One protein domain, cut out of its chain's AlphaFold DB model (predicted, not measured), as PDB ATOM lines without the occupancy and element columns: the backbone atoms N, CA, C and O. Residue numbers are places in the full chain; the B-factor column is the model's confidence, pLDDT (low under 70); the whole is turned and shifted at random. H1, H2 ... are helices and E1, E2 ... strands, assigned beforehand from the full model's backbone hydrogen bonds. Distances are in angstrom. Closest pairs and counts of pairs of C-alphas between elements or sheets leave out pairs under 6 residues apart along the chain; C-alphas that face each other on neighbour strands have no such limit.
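Overview. This is residues 5 to 105 of the 113 residues of an uncharacterized protein of Trichuris muris (UniProt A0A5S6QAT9). An elongated, loose domain has a small three-strand sheet, E1 E2 E3, towards one end, H1 and the unnamed residues 63 to 77 nearer the middle, and H2 leading out to H3 at the other end, where residues 99 to 105 stick out. The printed part has 101 residues, with three named helices and three named strands in the order H1 E1 E2 E3 H2 H3; under half of the residues are in named elements. The class is mixed, and the antiparallel sheet has the order E1 E2 E3. The radius of gyration of the C-alphas is 15.9 A, and the spans are 51 by 29 by 25 A.

Arrangement. H1, residues 12 to 21, is not on the sheet of E1, residues 38 to 40, E2, residues 49 to 51, and E3, residues 60 to 62. These strands form a meander, each the antiparallel neighbour of the one before. In the hairpin E1 and E2, N 40 and O 49 are 2.8 A apart, within hydrogen-bond range. In the hairpin E2 and E3, N 50 and O 61 are also 2.8 A apart, within range. H2, residues 78 to 89, is close to but not clearly touching H1; their closest C-alphas, Leu 15 and Glu 79, are 7.4 A apart. They run the same way at a steep tilt of 52 degrees. H3, residues 95 to 105, is only just apart from H2, the closest C-alphas being 8.1 A apart. Every O i to N i+4 pair is within hydrogen-bond range in H1 and H2, and 5 of 7 in H3.

Along the chain. H1 begins at C-alpha 12 (18.787, -125.147, 71.125) and is 14.3 A long. E1, E2 and E3 have three residues each. H2 is 16.6 A long and H3 15.5 A, ending at C-alpha 105 (42.293, -113.492, 64.631).

Size, cuts and confidence. The C-alphas farthest apart, Asn 55 and Gln 96, are 51.9 A apart. The printed part has no cut. The links H1 to E1 and E3 to H2 are long. The pLDDT is under 70 in residues 5 to 11, 42 to 46, 72 to 75 and 92 to 105.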
ATOM      1  N   ASN A   5      16.557-110.511  73.496       47.75
ATOM      2  CA  ASN A   5      16.293-111.291  74.708       47.75
ATOM      3  C   ASN A   5      15.546-112.596  74.427       47.75
ATOM      4  O   ASN A   5      15.638-113.526  75.226       47.75
ATOM      5  N   SER A   6      14.788-112.655  73.330       53.84
ATOM      6  CA  SER A   6      14.168-113.891  72.872       53.84
ATOM      7  C   SER A   6      15.229-114.847  72.345       53.84
ATOM      8  O   SER A   6      15.210-115.976  72.800       53.84
ATOM      9  N   ILE A   7      16.175-114.394  71.499       55.16
ATOM     10  CA  ILE A   7      17.238-115.228  70.885       55.16
ATOM     11  C   ILE A   7      18.187-115.826  71.938       55.16
ATOM     12  O   ILE A   7      18.455-117.021  71.900       55.16
ATOM     13  N   CYS A   8      18.631-115.033  72.919       51.94
ATOM     14  CA  CYS A   8      19.537-115.501  73.981       51.94
ATOM     15  C   CYS A   8      18.894-116.461  75.000       51.94
ATOM     16  O   CYS A   8      19.565-116.960  75.900       51.94
ATOM     17  N   LYS A   9      17.575-116.664  74.927       54.59
ATOM     18  CA  LYS A   9      16.826-117.584  75.798       54.59
ATOM     19  C   LYS A   9      16.252-118.776  75.039       54.59
ATOM     20  O   LYS A   9      15.569-119.595  75.650       54.59
ATOM     21  N   VAL A  10      16.504-118.861  73.732       60.50
ATOM     22  CA  VAL A  10      16.002-119.950  72.898       60.50
ATOM     23  C   VAL A  10      16.754-121.218  73.273       60.50
ATOM     24  O   VAL A  10      17.978-121.286  73.175       60.50
ATOM     25  N   ILE A  11      16.016-122.232  73.712       69.38
ATOM     26  CA  ILE A  11      16.567-123.576  73.893       69.38
ATOM     27  C   ILE A  11      17.016-124.069  72.509       69.38
ATOM     28  O   ILE A  11      16.330-123.808  71.525       69.38
ATOM     29  N   GLU A  12      18.157-124.761  72.406       73.75
ATOM     30  CA  GLU A  12      18.787-125.147  71.125       73.75
ATOM     31  C   GLU A  12      17.787-125.716  70.094       73.75
ATOM     32  O   GLU A  12      17.874-125.392  68.911       73.75
ATOM     33  N   ASP A  13      16.780-126.470  70.544       74.88
ATOM     34  CA  ASP A  13      15.708-127.027  69.711       74.88
ATOM     35  C   ASP A  13      14.807-125.973  69.040       74.88
ATOM     36  O   ASP A  13      14.488-126.094  67.857       74.88
ATOM     37  N   GLU A  14      14.410-124.916  69.753       79.94
ATOM     38  CA  GLU A  14      13.601-123.828  69.188       79.94
ATOM     39  C   GLU A  14      14.409-123.014  68.164       79.94
ATOM     40  O   GLU A  14      13.879-122.593  67.132       79.94
ATOM     41  N   LEU A  15      15.715-122.839  68.402       81.44
ATOM     42  CA  LEU A  15      16.609-122.144  67.475       81.44
ATOM     43  C   LEU A  15      16.775-122.969  66.201       81.44
ATOM     44  O   LEU A  15      16.699-122.437  65.096       81.44
ATOM     45  N   MET A  16      16.965-124.277  66.356       81.44
ATOM     46  CA  MET A  16      17.015-125.220  65.246       81.44
ATOM     47  C   MET A  16      15.719-125.187  64.428       81.44
ATOM     48  O   MET A  16      15.785-125.070  63.206       81.44
ATOM     49  N   ALA A  17      14.553-125.220  65.082       84.25
ATOM     50  CA  ALA A  17      13.258-125.133  64.409       84.25
ATOM     51  C   ALA A  17      13.114-123.831  63.606       84.25
ATOM     52  O   ALA A  17      12.751-123.873  62.431       84.25
ATOM     53  N   PHE A  18      13.477-122.690  64.200       85.31
ATOM     54  CA  PHE A  18      13.475-121.399  63.511       85.31
ATOM     55  C   PHE A  18      14.394-121.397  62.282       85.31
ATOM     56  O   PHE A  18      14.020-120.908  61.220       85.31
ATOM     57  N   LEU A  19      15.598-121.960  62.394       87.31
ATOM     58  CA  LEU A  19      16.547-121.984  61.283       87.31
ATOM     59  C   LEU A  19      16.126-122.932  60.154       87.31
ATOM     60  O   LEU A  19      16.414-122.632  58.996       87.31
ATOM     61  N   HIS A  20      15.426-124.028  60.462       87.69
ATOM     62  CA  HIS A  20      14.772-124.862  59.450       87.69
ATOM     63  C   HIS A  20      13.623-124.118  58.761       87.69
ATOM     64  O   HIS A  20      13.544-124.129  57.537       87.69
ATOM     65  N   GLU A  21      12.775-123.416  59.523       90.62
ATOM     66  CA  GLU A  21      11.677-122.599  58.977       90.62
ATOM     67  C   GLU A  21      12.192-121.500  58.031       90.62
ATOM     68  O   GLU A  21      11.541-121.165  57.045       90.62
ATOM     69  N   LYS A  22      13.368-120.932  58.322       88.56
ATOM     70  CA  LYS A  22      14.020-119.913  57.484       88.56
ATOM     71  C   LYS A  22      14.934-120.483  56.402       88.56
ATOM     72  O   LYS A  22      15.623-119.699  55.755       88.56
ATOM     73  N   GLU A  23      14.971-121.804  56.229       89.56
ATOM     74  CA  GLU A  23      15.815-122.493  55.239       89.56
ATOM     75  C   GLU A  23      17.323-122.204  55.395       89.56
ATOM     76  O   GLU A  23      18.126-122.418  54.487       89.56
ATOM     77  N   LEU A  24      17.738-121.748  56.579       89.12
ATOM     78  CA  LEU A  24      19.142-121.518  56.931       89.12
ATOM     79  C   LEU A  24      19.833-122.812  57.389       89.12
ATOM     80  O   LEU A  24      21.066-122.899  57.411       89.12
ATOM     81  N   LEU A  25      19.038-123.822  57.746       89.31
ATOM     82  CA  LEU A  25      19.448-125.213  57.886       89.31
ATOM     83  C   LEU A  25      18.598-126.094  56.976       89.31
ATOM     84  O   LEU A  25      17.394-125.886  56.845       89.31
ATOM     85  N   HIS A  26      19.210-127.117  56.386       87.94
ATOM     86  CA  HIS A  26      18.490-128.072  55.548       87.94
ATOM     87  C   HIS A  26      17.464-128.851  56.370       87.94
ATOM     88  O   HIS A  26      17.830-129.405  57.397       87.94
ATOM     89  N   SER A  27      16.210-128.923  55.924       83.88
ATOM     90  CA  SER A  27      15.146-129.699  56.591       83.88
ATOM     91  C   SER A  27      15.212-131.200  56.296       83.88
ATOM     92  O   SER A  27      14.672-132.011  57.042       83.88
ATOM     93  N   GLU A  28      15.906-131.566  55.223       85.06
ATOM     94  CA  GLU A  28      16.134-132.936  54.782       85.06
ATOM     95  C   GLU A  28      17.600-133.102  54.382       85.06
ATOM     96  O   GLU A  28      18.316-132.129  54.140       85.06
ATOM     97  N   GLY A  29      18.062-134.344  54.297       84.50
ATOM     98  CA  GLY A  29      19.422-134.618  53.869       84.50
ATOM     99  C   GLY A  29      19.566-135.989  53.242       84.50
ATOM    100  O   GLY A  29      18.757-136.898  53.449       84.50
ATOM    101  N   VAL A  30      20.680-136.145  52.539       90.19
ATOM    102  CA  VAL A  30      21.161-137.416  52.006       90.19
ATOM    103  C   VAL A  30      22.604-137.628  52.433       90.19
ATOM    104  O   VAL A  30      23.397-136.686  52.502       90.19
ATOM    105  N   CYS A  31      22.948-138.869  52.760       90.50
ATOM    106  CA  CYS A  31      24.325-139.227  53.057       90.50
ATOM    107  C   CYS A  31      25.156-139.375  51.776       90.50
ATOM    108  O   CYS A  31      24.620-139.373  50.668       90.50
ATOM    109  N   ALA A  32      26.473-139.554  51.913       88.00
ATOM    110  CA  ALA A  32      27.359-139.674  50.751       88.00
ATOM    111  C   ALA A  32      27.053-140.909  49.878       88.00
ATOM    112  O   ALA A  32      27.459-140.960  48.723       88.00
ATOM    113  N   THR A  33      26.336-141.898  50.420       90.12
ATOM    114  CA  THR A  33      25.873-143.089  49.692       90.12
ATOM    115  C   THR A  33      24.440-142.960  49.161       90.12
ATOM    116  O   THR A  33      23.910-143.922  48.618       90.12
ATOM    117  N   GLY A  34      23.811-141.787  49.295       89.94
ATOM    118  CA  GLY A  34      22.489-141.486  48.735       89.94
ATOM    119  C   GLY A  34      21.295-141.884  49.608       89.94
ATOM    120  O   GLY A  34      20.155-141.719  49.185       89.94
ATOM    121  N   HIS A  35      21.512-142.385  50.826       92.19
ATOM    122  CA  HIS A  35      20.412-142.700  51.741       92.19
ATOM    123  C   HIS A  35      19.846-141.438  52.389       92.19
ATOM    124  O   HIS A  35      20.604-140.567  52.821       92.19
ATOM    125  N   ALA A  36      18.523-141.392  52.551       90.81
ATOM    126  CA  ALA A  36      17.876-140.395  53.393       90.81
ATOM    127  C   ALA A  36      18.378-140.520  54.842       90.81
ATOM    128  O   ALA A  36      18.482-141.621  55.396       90.81
ATOM    129  N   VAL A  37      18.691-139.383  55.457       91.62
ATOM    130  CA  VAL A  37      19.180-139.304  56.840       91.62
ATOM    131  C   VAL A  37      18.117-138.716  57.757       91.62
ATOM    132  O   VAL A  37      17.266-137.943  57.328       91.62
ATOM    133  N   LYS A  38      18.157-139.090  59.039       90.06
ATOM    134  CA  LYS A  38      17.205-138.605  60.047       90.06
ATOM    135  C   LYS A  38      17.876-137.648  61.016       90.06
ATOM    136  O   LYS A  38      19.003-137.897  61.455       90.06
ATOM    137  N   LEU A  39      17.164-136.583  61.376       87.56
ATOM    138  CA  LEU A  39      17.630-135.651  62.389       87.56
ATOM    139  C   LEU A  39      17.667-136.382  63.724       87.56
ATOM    140  O   LEU A  39      16.666-136.943  64.168       87.56
ATOM    141  N   THR A  40      18.829-136.385  64.356       84.44
ATOM    142  CA  THR A  40      18.988-136.877  65.717       84.44
ATOM    143  C   THR A  40      19.372-135.699  66.593       84.44
ATOM    144  O   THR A  40      20.418-135.073  66.381       84.44
ATOM    145  N   THR A  41      18.526-135.408  67.579       73.94
ATOM    146  CA  THR A  41      18.839-134.426  68.614       73.94
ATOM    147  C   THR A  41      20.073-134.883  69.384       73.94
ATOM    148  O   THR A  41      20.303-136.075  69.631       73.94
ATOM    149  N   GLY A  42      20.935-133.925  69.702       66.00
ATOM    150  CA  GLY A  42      22.140-134.194  70.460       66.00
ATOM    151  C   GLY A  42      21.816-134.726  71.855       66.00
ATOM    152  O   GLY A  42      20.935-134.213  72.533       66.00
ATOM    153  N   ARG A  43      22.541-135.750  72.318       60.06
ATOM    154  CA  ARG A  43      22.563-136.109  73.745       60.06
ATOM    155  C   ARG A  43      23.743-135.404  74.411       60.06
ATOM    156  O   ARG A  43      24.836-135.432  73.848       60.06
ATOM    157  N   SER A  44      23.505-134.809  75.584       52.72
ATOM    158  CA  SER A  44      24.503-134.270  76.527       52.72
ATOM    159  C   SER A  44      25.740-133.640  75.860       52.72
ATOM    160  O   SER A  44      26.783-134.283  75.715       52.72
ATOM    161  N   GLY A  45      25.620-132.376  75.445       56.81
ATOM    162  CA  GLY A  45      26.748-131.570  74.959       56.81
ATOM    163  C   GLY A  45      27.229-131.885  73.539       56.81
ATOM    164  O   GLY A  45      28.251-131.352  73.109       56.81
ATOM    165  N   ARG A  46      26.520-132.737  72.789       65.31
ATOM    166  CA  ARG A  46      26.749-132.920  71.348       65.31
ATOM    167  C   ARG A  46      25.747-132.091  70.560       65.31
ATOM    168  O   ARG A  46      24.571-132.123  70.883       65.31
ATOM    169  N   SER A  47      26.195-131.414  69.505       72.06
ATOM    170  CA  SER A  47      25.284-130.739  68.576       72.06
ATOM    171  C   SER A  47      24.411-131.748  67.814       72.06
ATOM    172  O   SER A  47      24.858-132.880  67.581       72.06
ATOM    173  N   PRO A  48      23.208-131.351  67.368       79.94
ATOM    174  CA  PRO A  48      22.365-132.164  66.498       79.94
ATOM    175  C   PRO A  48      23.096-132.637  65.231       79.94
ATOM    176  O   PRO A  48      23.945-131.932  64.668       79.94
ATOM    177  N   THR A  49      22.756-133.841  64.769       87.56
ATOM    178  CA  THR A  49      23.353-134.455  63.569       87.56
ATOM    179  C   THR A  49      22.299-135.155  62.723       87.56
ATOM    180  O   THR A  49      21.314-135.682  63.236       87.56
ATOM    181  N   TRP A  50      22.532-135.181  61.419       90.69
ATOM    182  CA  TRP A  50      21.852-136.045  60.471       90.69
ATOM    183  C   TRP A  50      22.511-137.421  60.485       90.69
ATOM    184  O   TRP A  50      23.673-137.554  60.098       90.69
ATOM    185  N   ARG A  51      21.783-138.444  60.931       90.06
ATOM    186  CA  ARG A  51      22.311-139.804  61.049       90.06
ATOM    187  C   ARG A  51      21.754-140.716  59.961       90.06
ATOM    188  O   ARG A  51      20.538-140.839  59.795       90.06
ATOM    189  N   CYS A  52      22.661-141.390  59.264       92.31
ATOM    190  CA  CYS A  52      22.372-142.554  58.432       92.31
ATOM    191  C   CYS A  52      22.291-143.790  59.342       92.31
ATOM    192  O   CYS A  52      23.201-144.029  60.134       92.31
ATOM    193  N   GLN A  53      21.194-144.543  59.263       85.25
ATOM    194  CA  GLN A  53      20.970-145.777  60.032       85.25
ATOM    195  C   GLN A  53      20.810-147.084  59.222       85.25
ATOM    196  O   GLN A  53      20.772-148.130  59.867       85.25
ATOM    197  N   PRO A  54      20.696-147.107  57.873       86.12
ATOM    198  CA  PRO A  54      20.734-148.362  57.123       86.12
ATOM    199  C   PRO A  54      21.953-149.231  57.461       86.12
ATOM    200  O   PRO A  54      23.051-148.720  57.679       86.12
ATOM    201  N   ASN A  55      21.770-150.554  57.465       81.06
ATOM    202  CA  ASN A  55      22.837-151.514  57.756       81.06
ATOM    203  C   ASN A  55      24.043-151.287  56.827       81.06
ATOM    204  O   ASN A  55      23.905-151.300  55.607       81.06
ATOM    205  N   GLY A  56      25.222-151.061  57.412       82.62
ATOM    206  CA  GLY A  56      26.453-150.741  56.676       82.62
ATOM    207  C   GLY A  56      26.682-149.247  56.401       82.62
ATOM    208  O   GLY A  56      27.773-148.879  55.973       82.62
ATOM    209  N   CYS A  57      25.718-148.368  56.701       84.88
ATOM    210  CA  CYS A  57      25.865-146.912  56.647       84.88
ATOM    211  C   CYS A  57      25.739-146.323  58.060       84.88
ATOM    212  O   CYS A  57      24.644-146.223  58.601       84.88
ATOM    213  N   SER A  58      26.859-145.909  58.658       82.69
ATOM    214  CA  SER A  58      26.903-145.266  59.986       82.69
ATOM    215  C   SER A  58      27.493-143.856  59.892       82.69
ATOM    216  O   SER A  58      28.426-143.483  60.600       82.69
ATOM    217  N   GLN A  59      27.001-143.084  58.922       89.44
ATOM    218  CA  GLN A  59      27.448-141.711  58.709       89.44
ATOM    219  C   GLN A  59      26.674-140.745  59.609       89.44
ATOM    220  O   GLN A  59      25.444-140.707  59.564       89.44
ATOM    221  N   ASP A  60      27.417-139.931  60.358       88.06
ATOM    222  CA  ASP A  60      26.909-138.775  61.095       88.06
ATOM    223  C   ASP A  60      27.338-137.500  60.369       88.06
ATOM    224  O   ASP A  60      28.526-137.197  60.237       88.06
ATOM    225  N   ILE A  61      26.358-136.746  59.892       87.69
ATOM    226  CA  ILE A  61      26.551-135.519  59.128       87.69
ATOM    227  C   ILE A  61      26.093-134.359  60.000       87.69
ATOM    228  O   ILE A  61      25.072-134.425  60.679       87.69
ATOM    229  N   SER A  62      26.854-133.270  60.024       85.81
ATOM    230  CA  SER A  62      26.419-132.094  60.770       85.81
ATOM    231  C   SER A  62      25.163-131.494  60.141       85.81
ATOM    232  O   SER A  62      25.110-131.330  58.926       85.81
ATOM    233  N   VAL A  63      24.215-131.053  60.969       86.44
ATOM    234  CA  VAL A  63      23.042-130.284  60.510       86.44
ATOM    235  C   VAL A  63      23.393-129.002  59.761       86.44
ATOM    236  O   VAL A  63      22.594-128.509  58.978       86.44
ATOM    237  N   ARG A  64      24.606-128.484  59.976       86.88
ATOM    238  CA  ARG A  64      25.108-127.272  59.325       86.88
ATOM    239  C   ARG A  64      25.897-127.548  58.043       86.88
ATOM    240  O   ARG A  64      26.442-126.622  57.457       86.88
ATOM    241  N   LYS A  65      26.074-128.815  57.653       87.50
ATOM    242  CA  LYS A  65      26.847-129.165  56.455       87.50
ATOM    243  C   LYS A  65      26.173-128.547  55.229       87.50
ATOM    244  O   LYS A  65      24.976-128.731  55.069       87.50
ATOM    245  N   GLY A  66      26.937-127.856  54.381       86.25
ATOM    246  CA  GLY A  66      26.403-127.221  53.171       86.25
ATOM    247  C   GLY A  66      25.649-125.907  53.399       86.25
ATOM    248  O   GLY A  66      25.117-125.356  52.440       86.25
ATOM    249  N   THR A  67      25.626-125.378  54.626       87.50
ATOM    250  CA  THR A  67      24.980-124.095  54.942       87.50
ATOM    251  C   THR A  67      26.014-123.021  55.268       87.50
ATOM    252  O   THR A  67      27.208-123.301  55.389       87.50
ATOM    253  N   TRP A  68      25.568-121.778  55.467       83.88
ATOM    254  CA  TRP A  68      26.448-120.692  55.919       83.88
ATOM    255  C   TRP A  68      27.126-120.993  57.269       83.88
ATOM    256  O   TRP A  68      28.175-120.444  57.583       83.88
ATOM    257  N   PHE A  69      26.555-121.912  58.056       85.06
ATOM    258  CA  PHE A  69      27.107-122.337  59.339       85.06
ATOM    259  C   PHE A  69      28.015-123.586  59.238       85.06
ATOM    260  O   PHE A  69      28.334-124.193  60.275       85.06
ATOM    261  N   ASP A  70      28.399-124.012  58.026       86.00
ATOM    262  CA  ASP A  70      29.345-125.116  57.807       86.00
ATOM    263  C   ASP A  70      30.776-124.737  58.261       86.00
ATOM    264  O   ASP A  70      31.138-123.568  58.336       86.00
ATOM    265  N   GLY A  71      31.614-125.723  58.609       74.38
ATOM    266  CA  GLY A  71      32.969-125.492  59.151       74.38
ATOM    267  C   GLY A  71      33.496-126.594  60.083       74.38
ATOM    268  O   GLY A  71      32.796-127.569  60.359       74.38
ATOM    269  N   GLN A  72      34.727-126.475  60.595       65.56
ATOM    270  CA  GLN A  72      35.389-127.510  61.418       65.56
ATOM    271  C   GLN A  72      34.920-127.559  62.889       65.56
ATOM    272  O   GLN A  72      34.331-126.614  63.393       65.56
ATOM    273  N   ARG A  73      35.220-128.668  63.596       49.94
ATOM    274  CA  ARG A  73      34.716-129.060  64.939       49.94
ATOM    275  C   ARG A  73      34.820-128.020  66.072       49.94
ATOM    276  O   ARG A  73      34.080-128.160  67.040       49.94
ATOM    277  N   ARG A  74      35.671-126.992  65.984       56.34
ATOM    278  CA  ARG A  74      35.716-125.869  66.947       56.34
ATOM    279  C   ARG A  74      34.771-124.743  66.509       56.34
ATOM    280  O   ARG A  74      35.203-123.619  66.280       56.34
ATOM    281  N   ARG A  75      33.491-125.066  66.307       64.69
ATOM    282  CA  ARG A  75      32.512-124.099  65.793       64.69
ATOM    283  C   ARG A  75      32.069-123.128  66.873       64.69
ATOM    284  O   ARG A  75      31.742-123.538  67.984       64.69
ATOM    285  N   THR A  76      31.913-121.876  66.469       73.19
ATOM    286  CA  THR A  76      31.055-120.905  67.142       73.19
ATOM    287  C   THR A  76      29.673-121.537  67.405       73.19
ATOM    288  O   THR A  76      29.102-122.164  66.492       73.19
ATOM    289  N   PRO A  77      29.132-121.439  68.636       78.56
ATOM    290  CA  PRO A  77      27.773-121.880  68.934       78.56
ATOM    291  C   PRO A  77      26.779-121.291  67.929       78.56
ATOM    292  O   PRO A  77      26.964-120.172  67.449       78.56
ATOM    293  N   LEU A  78      25.751-122.061  67.563       78.75
ATOM    294  CA  LEU A  78      24.798-121.633  66.531       78.75
ATOM    295  C   LEU A  78      24.099-120.336  66.940       78.75
ATOM    296  O   LEU A  78      23.969-119.426  66.134       78.75
ATOM    297  N   GLU A  79      23.753-120.243  68.222       79.31
ATOM    298  CA  GLU A  79      23.224-119.042  68.857       79.31
ATOM    299  C   GLU A  79      24.136-117.831  68.629       79.31
ATOM    300  O   GLU A  79      23.692-116.818  68.101       79.31
ATOM    301  N   THR A  80      25.432-117.951  68.934       79.12
ATOM    302  CA  THR A  80      26.407-116.870  68.735       79.12
ATOM    303  C   THR A  80      26.503-116.444  67.268       79.12
ATOM    304  O   THR A  80      26.577-115.252  66.981       79.12
ATOM    305  N   ALA A  81      26.465-117.391  66.325       82.00
ATOM    306  CA  ALA A  81      26.479-117.068  64.898       82.00
ATOM    307  C   ALA A  81      25.201-116.326  64.460       82.00
ATOM    308  O   ALA A  81      25.276-115.357  63.708       82.00
ATOM    309  N   VAL A  82      24.034-116.746  64.954       81.88
ATOM    310  CA  VAL A  82      22.750-116.086  64.666       81.88
ATOM    311  C   VAL A  82      22.692-114.688  65.278       81.88
ATOM    312  O   VAL A  82      22.242-113.758  64.611       81.88
ATOM    313  N   LEU A  83      23.194-114.514  66.502       78.56
ATOM    314  CA  LEU A  83      23.311-113.204  67.148       78.56
ATOM    315  C   LEU A  83      24.211-112.265  66.345       78.56
ATOM    316  O   LEU A  83      23.827-111.127  66.086       78.56
ATOM    317  N   PHE A  84      25.354-112.763  65.869       78.06
ATOM    318  CA  PHE A  84      26.241-111.983  65.014       78.06
ATOM    319  C   PHE A  84      25.532-111.495  63.742       78.06
ATOM    320  O   PHE A  84      25.599-110.310  63.421       78.06
ATOM    321  N   ILE A  85      24.803-112.381  63.048       80.81
ATOM    322  CA  ILE A  85      24.020-112.014  61.856       80.81
ATOM    323  C   ILE A  85      22.949-110.974  62.207       80.81
ATOM    324  O   ILE A  85      22.766-110.003  61.475       80.81
ATOM    325  N   TYR A  86      22.242-111.157  63.322       80.19
ATOM    326  CA  TYR A  86      21.202-110.233  63.767       80.19
ATOM    327  C   TYR A  86      21.757-108.825  64.034       80.19
ATOM    328  O   TYR A  86      21.209-107.844  63.520       80.19
ATOM    329  N   ASP A  87      22.857-108.716  64.780       76.56
ATOM    330  CA  ASP A  87      23.487-107.430  65.097       76.56
ATOM    331  C   ASP A  87      24.090-106.765  63.856       76.56
ATOM    332  O   ASP A  87      24.007-105.541  63.709       76.56
ATOM    333  N   TRP A  88      24.644-107.569  62.940       77.31
ATOM    334  CA  TRP A  88      25.129-107.109  61.641       77.31
ATOM    335  C   TRP A  88      24.003-106.490  60.807       77.31
ATOM    336  O   TRP A  88      24.108-105.347  60.364       77.31
ATOM    337  N   CYS A  89      22.879-107.197  60.648       79.88
ATOM    338  CA  CYS A  89      21.718-106.712  59.893       79.88
ATOM    339  C   CYS A  89      21.117-105.425  60.474       79.88
ATOM    340  O   CYS A  89      20.524-104.632  59.744       79.88
ATOM    341  N   ARG A  90      21.266-105.204  61.783       76.94
ATOM    342  CA  ARG A  90      20.786-103.999  62.469       76.94
ATOM    343  C   ARG A  90      21.811-102.870  62.526       76.94
ATOM    344  O   ARG A  90      21.507-101.839  63.122       76.94
ATOM    345  N   GLN A  91      22.996-103.060  61.943       72.50
ATOM    346  CA  GLN A  91      24.115-102.113  62.001       72.50
ATOM    347  C   GLN A  91      24.518-101.746  63.441       72.50
ATOM    348  O   GLN A  91      25.077-100.678  63.685       72.50
ATOM    349  N   VAL A  92      24.230-102.625  64.409       67.81
ATOM    350  CA  VAL A  92      24.648-102.452  65.811       67.81
ATOM    351  C   VAL A  92      26.156-102.682  65.919       67.81
ATOM    352  O   VAL A  92      26.844-101.979  66.654       67.81
ATOM    353  N   ASN A  93      26.677-103.608  65.113       60.75
ATOM    354  CA  ASN A  93      28.099-103.730  64.832       60.75
ATOM    355  C   ASN A  93      28.392-103.033  63.502       60.75
ATOM    356  O   ASN A  93      27.865-103.432  62.464       60.75
ATOM    357  N   SER A  94      29.219-101.987  63.513       64.12
ATOM    358  CA  SER A  94      29.721-101.418  62.263       64.12
ATOM    359  C   SER A  94      30.750-102.365  61.638       64.12
ATOM    360  O   SER A  94      31.438-103.097  62.355       64.12
ATOM    361  N   ILE A  95      30.891-102.338  60.309       66.00
ATOM    362  CA  ILE A  95      31.924-103.108  59.592       66.00
ATOM    363  C   ILE A  95      33.303-102.844  60.216       66.00
ATOM    364  O   ILE A  95      34.051-103.779  60.470       66.00
ATOM    365  N   GLN A  96      33.573-101.592  60.596       64.44
ATOM    366  CA  GLN A  96      34.812-101.170  61.251       64.44
ATOM    367  C   GLN A  96      35.003-101.817  62.632       64.44
ATOM    368  O   GLN A  96      36.125-102.116  63.036       64.44
ATOM    369  N   ASN A  97      33.915-102.039  63.374       62.88
ATOM    370  CA  ASN A  97      33.953-102.730  64.659       62.88
ATOM    371  C   ASN A  97      34.275-104.218  64.459       62.88
ATOM    372  O   ASN A  97      35.148-104.753  65.134       62.88
ATOM    373  N   CYS A  98      33.626-104.872  63.491       63.16
ATOM    374  CA  CYS A  98      33.902-106.267  63.152       63.16
ATOM    375  C   CYS A  98      35.325-106.468  62.619       63.16
ATOM    376  O   CYS A  98      35.986-107.405  63.047       63.16
ATOM    377  N   GLU A  99      35.819-105.593  61.744       62.91
ATOM    378  CA  GLU A  99      37.203-105.626  61.252       62.91
ATOM    379  C   GLU A  99      38.212-105.485  62.395       62.91
ATOM    380  O   GLU A  99      39.200-106.216  62.432       62.91
ATOM    381  N   ARG A 100      37.946-104.606  63.370       62.69
ATOM    382  CA  ARG A 100      38.807-104.443  64.549       62.69
ATOM    383  C   ARG A 100      38.840-105.693  65.428       62.69
ATOM    384  O   ARG A 100      39.918-106.103  65.848       62.69
ATOM    385  N   GLU A 101      37.688-106.290  65.726       61.00
ATOM    386  CA  GLU A 101      37.617-107.463  66.611       61.00
ATOM    387  C   GLU A 101      38.067-108.760  65.902       61.00
ATOM    388  O   GLU A 101      38.778-109.573  66.493       61.00
ATOM    389  N   LEU A 102      37.711-108.952  64.623       61.31
ATOM    390  CA  LEU A 102      38.027-110.156  63.837       61.31
ATOM    391  C   LEU A 102      39.406-110.099  63.159       61.31
ATOM    392  O   LEU A 102      40.031-111.141  62.968       61.31
ATOM    393  N   GLY A 103      39.930-108.912  62.846       52.84
ATOM    394  CA  GLY A 103      41.293-108.727  62.328       52.84
ATOM    395  C   GLY A 103      42.387-109.115  63.331       52.84
ATOM    396  O   GLY A 103      43.520-109.391  62.945       52.84
ATOM    397  N   ASN A 104      42.043-109.246  64.616       47.31
ATOM    398  CA  ASN A 104      42.936-109.791  65.643       47.31
ATOM    399  C   ASN A 104      43.044-111.331  65.610       47.31
ATOM    400  O   ASN A 104      43.899-111.897  66.294       47.31
ATOM    401  N   VAL A 105      42.237-112.024  64.795       47.69
ATOM    402  CA  VAL A 105      42.293-113.492  64.631       47.69
ATOM    403  C   VAL A 105      43.430-113.925  63.685       47.69
ATOM    404  O   VAL A 105      43.769-115.105  63.624       47.69
TER     405      VAL A 105